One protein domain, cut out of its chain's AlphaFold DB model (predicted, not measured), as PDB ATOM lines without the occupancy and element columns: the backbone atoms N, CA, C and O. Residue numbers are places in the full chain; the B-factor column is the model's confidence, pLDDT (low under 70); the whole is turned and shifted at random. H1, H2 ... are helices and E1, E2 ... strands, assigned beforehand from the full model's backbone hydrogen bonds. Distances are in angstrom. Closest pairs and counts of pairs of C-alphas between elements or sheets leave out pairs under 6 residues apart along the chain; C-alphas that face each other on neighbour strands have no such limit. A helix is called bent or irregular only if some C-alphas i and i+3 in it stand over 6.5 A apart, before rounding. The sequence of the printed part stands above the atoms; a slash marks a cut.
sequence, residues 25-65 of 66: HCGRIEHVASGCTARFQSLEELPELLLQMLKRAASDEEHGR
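This is residues 25 to 65 of the 66 residues of an uncharacterized protein of Acidobacteria bacterium (UniProt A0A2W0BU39). A small two-stranded hairpin, E1 and E2, has one long helix, H1, folded back alongside it; H1 is much longer than either strand, and its residues 46 to 57 are the part near the hairpin. The printed part has 41 residues, with two named strands and then one named helix in the order E1, E2, H1; the sheet, E1 - E2, is antiparallel, and the class is mixed, helices and strands. The whole is only just loose, close to compact, with a radius of gyration of the C-alphas of 11.2 A, and only just a rod, spanning 38 by 16 by 9 A.

Start at the sheet, where E1, residues 27 to 31, and E2, residues 37 to 40, form an antiparallel hairpin at 151 degrees between their directions. Look at N 29 and O 38, 2.8 A apart, and N 27 and O 40, 2.9 A apart, both within hydrogen-bond range; C-alphas 28 and 39 face each other at 4.3 A. Move outward to H1, residues 46 to 63: its closest C-alphas to E2 are those of Leu 46 and Phe 40, 6.6 A apart. The closest C-alphas of H1 and E1 are those of Met 53 and His 31, 7.5 A apart. In H1, 13 of 14 O i to N i+4 pairs are within hydrogen-bond range.

Find C-alpha 27 at (188.348, 286.962, 207.050); from there E1 runs 13.8 A to C-alpha 31. E2 runs 10.3 A from C-alpha 37 to C-alpha 40. Find C-alpha 46 at (182.595, 291.489, 201.146); from there H1, which is not bent, runs 26.3 A to C-alpha 63 at (165.471, 272.689, 194.287).

The two C-alphas farthest apart are those of His 25 and Arg 65, at 37.8 A. The printed part has no cut, and the links E1 to E2 and E2 to H1 are tight, with 5 residues each. Look in the B-factor column for the mean pLDDT of the printed part, 85.6; residues 61 to 65 are under 70.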
ATOM      1  N   HIS A  25     191.874 293.974 205.944       79.62
ATOM      2  CA  HIS A  25     190.811 293.262 206.640       79.62
ATOM      3  C   HIS A  25     190.464 291.984 205.878       79.62
ATOM      4  O   HIS A  25     189.644 291.989 204.964       79.62
ATOM      5  N   CYS A  26     191.093 290.878 206.263       88.56
ATOM      6  CA  CYS A  26     190.775 289.564 205.722       88.56
ATOM      7  C   CYS A  26     189.946 288.742 206.711       88.56
ATOM      8  O   CYS A  26     189.942 288.988 207.919       88.56
ATOM      9  N   GLY A  27     189.244 287.733 206.208       92.50
ATOM     10  CA  GLY A  27     188.348 286.962 207.050       92.50
ATOM     11  C   GLY A  27     187.647 285.820 206.342       92.50
ATOM     12  O   GLY A  27     188.083 285.326 205.296       92.50
ATOM     13  N   ARG A  28     186.567 285.360 206.967       94.25
ATOM     14  CA  ARG A  28     185.697 284.309 206.450       94.25
ATOM     15  C   ARG A  28     184.235 284.674 206.670       94.25
ATOM     16  O   ARG A  28     183.889 285.229 207.706       94.25
ATOM     17  N   ILE A  29     183.402 284.315 205.707       94.94
ATOM     18  CA  ILE A  29     181.947 284.378 205.753       94.94
ATOM     19  C   ILE A  29     181.430 282.942 205.800       94.94
ATOM     20  O   ILE A  29     181.967 282.069 205.117       94.94
ATOM     21  N   GLU A  30     180.402 282.698 206.594       94.88
ATOM     22  CA  GLU A  30     179.720 281.415 206.708       94.88
ATOM     23  C   GLU A  30     178.211 281.632 206.640       94.88
ATOM     24  O   GLU A  30     177.674 282.466 207.368       94.88
ATOM     25  N   HIS A  31     177.534 280.902 205.758       92.12
ATOM     26  CA  HIS A  31     176.079 280.855 205.717       92.12
ATOM     27  C   HIS A  31     175.579 279.830 206.731       92.12
ATOM     28  O   HIS A  31     175.899 278.648 206.620       92.12
ATOM     29  N   VAL A  32     174.785 280.272 207.705       90.00
ATOM     30  CA  VAL A  32     174.416 279.452 208.868       90.00
ATOM     31  C   VAL A  32     173.568 278.246 208.470       90.00
ATOM     32  O   VAL A  32     173.768 277.159 209.001       90.00
ATOM     33  N   ALA A  33     172.643 278.408 207.520       87.12
ATOM     34  CA  ALA A  33     171.732 277.329 207.152       87.12
ATOM     35  C   ALA A  33     172.381 276.250 206.271       87.12
ATOM     36  O   ALA A  33     172.068 275.074 206.433       87.12
ATOM     37  N   SER A  34     173.286 276.624 205.355       85.88
ATOM     38  CA  SER A  34     173.926 275.662 204.439       85.88
ATOM     39  C   SER A  34     175.341 275.248 204.846       85.88
ATOM     40  O   SER A  34     175.929 274.380 204.203       85.88
ATOM     41  N   GLY A  35     175.938 275.901 205.848       89.62
ATOM     42  CA  GLY A  35     177.344 275.715 206.224       89.62
ATOM     43  C   GLY A  35     178.343 276.144 205.140       89.62
ATOM     44  O   GLY A  35     179.541 275.896 205.265       89.62
ATOM     45  N   CYS A  36     177.881 276.771 204.052       90.56
ATOM     46  CA  CYS A  36     178.754 277.229 202.978       90.56
ATOM     47  C   CYS A  36     179.668 278.347 203.482       90.56
ATOM     48  O   CYS A  36     179.194 279.332 204.047       90.56
ATOM     49  N   THR A  37     180.969 278.230 203.216       94.56
ATOM     50  CA  THR A  37     181.963 279.221 203.648       94.56
ATOM     51  C   THR A  37     182.697 279.858 202.477       94.56
ATOM     52  O   THR A  37     183.063 279.161 201.532       94.56
ATOM     53  N   ALA A  38     183.015 281.146 202.590       94.69
ATOM     54  CA  ALA A  38     183.879 281.882 201.667       94.69
ATOM     55  C   ALA A  38     184.922 282.698 202.441       94.69
ATOM     56  O   ALA A  38     184.697 283.061 203.592       94.69
ATOM     57  N   ARG A  39     186.079 282.988 201.841       94.38
ATOM     58  CA  ARG A  39     187.128 283.828 202.449       94.38
ATOM     59  C   ARG A  39     187.255 285.123 201.660       94.38
ATOM     60  O   ARG A  39     187.143 285.086 200.443       94.38
ATOM     61  N   PHE A  40     187.522 286.217 202.360       92.06
ATOM     62  CA  PHE A  40     187.778 287.530 201.768       92.06
ATOM     63  C   PHE A  40     189.139 288.043 202.226       92.06
ATOM     64  O   PHE A  40     189.606 287.701 203.321       92.06
ATOM     65  N   GLN A  41     189.786 288.834 201.379       89.81
ATOM     66  CA  GLN A  41     191.077 289.457 201.664       89.81
ATOM     67  C   GLN A  41     190.962 290.949 201.977       89.81
ATOM     68  O   GLN A  41     191.892 291.493 202.577       89.81
ATOM     69  N   SER A  42     189.840 291.575 201.614       87.31
ATOM     70  CA  SER A  42     189.552 292.981 201.881       87.31
ATOM     71  C   SER A  42     188.053 293.224 202.130       87.31
ATOM     72  O   SER A  42     187.217 292.357 201.858       87.31
ATOM     73  N   LEU A  43     187.696 294.398 202.668       87.94
ATOM     74  CA  LEU A  43     186.291 294.752 202.926       87.94
ATOM     75  C   LEU A  43     185.508 295.014 201.638       87.94
ATOM     76  O   LEU A  43     184.296 294.821 201.611       87.94
ATOM     77  N   GLU A  44     186.184 295.442 200.578       90.31
ATOM     78  CA  GLU A  44     185.573 295.763 199.288       90.31
ATOM     79  C   GLU A  44     185.026 294.507 198.594       90.31
ATOM     80  O   GLU A  44     184.026 294.585 197.886       90.31
ATOM     81  N   GLU A  45     185.631 293.341 198.847       90.38
ATOM     82  CA  GLU A  45     185.174 292.041 198.332       90.38
ATOM     83  C   GLU A  45     183.904 291.533 199.046       90.38
ATOM     84  O   GLU A  45     183.174 290.686 198.523       90.38
ATOM     85  N   LEU A  46     183.626 292.029 200.257       90.38
ATOM     86  CA  LEU A  46     182.595 291.489 201.146       90.38
ATOM     87  C   LEU A  46     181.175 291.544 200.547       90.38
ATOM     88  O   LEU A  46     180.475 290.529 200.610       90.38
ATOM     89  N   PRO A  47     180.717 292.671 199.957       93.44
ATOM     90  CA  PRO A  47     179.372 292.761 199.393       93.44
ATOM     91  C   PRO A  47     179.170 291.819 198.206       93.44
ATOM     92  O   PRO A  47     178.112 291.201 198.082       93.44
ATOM     93  N   GLU A  48     180.185 291.682 197.349       94.81
ATOM     94  CA  GLU A  48     180.116 290.790 196.193       94.81
ATOM     95  C   GLU A  48     180.035 289.326 196.638       94.81
ATOM     96  O   GLU A  48     179.171 288.583 196.167       94.81
ATOM     97  N   LEU A  49     180.860 288.929 197.611       93.56
ATOM     98  CA  LEU A  49     180.830 287.580 198.179       93.56
ATOM     99  C   LEU A  49     179.491 287.263 198.852       93.56
ATOM    100  O   LEU A  49     178.928 286.193 198.615       93.56
ATOM    101  N   LEU A  50     178.941 288.190 199.642       92.94
ATOM    102  CA  LEU A  50     177.623 288.013 200.259       92.94
ATOM    103  C   LEU A  50     176.526 287.849 199.205       92.94
ATOM    104  O   LEU A  50     175.691 286.954 199.325       92.94
ATOM    105  N   LEU A  51     176.549 288.658 198.143       93.38
ATOM    106  CA  LEU A  51     175.585 288.551 197.051       93.38
ATOM    107  C   LEU A  51     175.686 287.201 196.330       93.38
ATOM    108  O   LEU A  51     174.660 286.596 196.016       93.38
ATOM    109  N   GLN A  52     176.900 286.715 196.069       92.69
ATOM    110  CA  GLN A  52     177.110 285.400 195.459       92.69
ATOM    111  C   GLN A  52     176.571 284.272 196.351       92.69
ATOM    112  O   GLN A  52     175.884 283.375 195.862       92.69
ATOM    113  N   MET A  53     176.828 284.335 197.661       91.94
ATOM    114  CA  MET A  53     176.332 283.337 198.612       91.94
ATOM    115  C   MET A  53     174.804 283.368 198.742       91.94
ATOM    116  O   MET A  53     174.181 282.309 198.742       91.94
ATOM    117  N   LEU A  54     174.195 284.558 198.776       89.75
ATOM    118  CA  LEU A  54     172.738 284.735 198.791       89.75
ATOM    119  C   LEU A  54     172.075 284.148 197.544       89.75
ATOM    120  O   LEU A  54     171.105 283.403 197.653       89.75
ATOM    121  N   LYS A  55     172.616 284.442 196.355       90.19
ATOM    122  CA  LYS A  55     172.106 283.883 195.094       90.19
ATOM    123  C   LYS A  55     172.153 282.359 195.106       90.19
ATOM    124  O   LYS A  55     171.187 281.716 194.714       90.19
ATOM    125  N   ARG A  56     173.255 281.788 195.597       86.75
ATOM    126  CA  ARG A  56     173.410 280.335 195.706       86.75
ATOM    127  C   ARG A  56     172.410 279.720 196.683       86.75
ATOM    128  O   ARG A  56     171.831 278.695 196.354       86.75
ATOM    129  N   ALA A  57     172.193 280.344 197.841       83.00
ATOM    130  CA  ALA A  57     171.209 279.881 198.817       83.00
ATOM    131  C   ALA A  57     169.783 279.902 198.242       83.00
ATOM    132  O   ALA A  57     169.066 278.916 198.363       83.00
ATOM    133  N   ALA A  58     169.408 280.976 197.537       82.38
ATOM    134  CA  ALA A  58     168.097 281.084 196.896       82.38
ATOM    135  C   ALA A  58     167.863 279.992 195.833       82.38
ATOM    136  O   ALA A  58     166.785 279.409 195.780       82.38
ATOM    137  N   SER A  59     168.873 279.671 195.017       80.38
ATOM    138  CA  SER A  59     168.761 278.601 194.013       80.38
ATOM    139  C   SER A  59     168.650 277.195 194.618       80.38
ATOM    140  O   SER A  59     168.026 276.322 194.012       80.38
ATOM    141  N   ASP A  60     169.242 276.965 195.792       71.12
ATOM    142  CA  ASP A  60     169.178 275.678 196.503       71.12
ATOM    143  C   ASP A  60     167.800 275.467 197.157       71.12
ATOM    144  O   ASP A  60     167.253 274.362 197.128       71.12
ATOM    145  N   GLU A  61     167.180 276.535 197.675       64.12
ATOM    146  CA  GLU A  61     165.809 276.486 198.208       64.12
ATOM    147  C   GLU A  61     164.762 276.156 197.133       64.12
ATOM    148  O   GLU A  61     163.778 275.470 197.424       64.12
ATOM    149  N   GLU A  62     164.965 276.604 195.890       60.69
ATOM    150  CA  GLU A  62     164.076 276.264 194.770       60.69
ATOM    151  C   GLU A  62     164.148 274.776 194.393       60.69
ATOM    152  O   GLU A  62     163.135 274.204 193.991       60.69
ATOM    153  N   HIS A  63     165.297 274.118 194.581       54.75
ATOM    154  CA  HIS A  63     165.471 272.689 194.287       54.75
ATOM    155  C   HIS A  63     165.074 271.767 195.453       54.75
ATOM    156  O   HIS A  63     164.750 270.604 195.225       54.75
ATOM    157  N   GLY A  64     165.062 272.267 196.693       52.53
ATOM    158  CA  GLY A  64     164.646 271.515 197.886       52.53
ATOM    159  C   GLY A  64     163.133 271.491 198.151       52.53
ATOM    160  O   GLY A  64     162.700 270.899 199.139       52.53
ATOM    161  N   ARG A  65     162.324 272.148 197.308       48.84
ATOM    162  CA  ARG A  65     160.849 272.192 197.397       48.84
ATOM    163  C   ARG A  65     160.122 271.243 196.427       48.84
ATOM    164  O   ARG A  65     158.924 271.426 196.207       48.84
TER     165      ARG A  65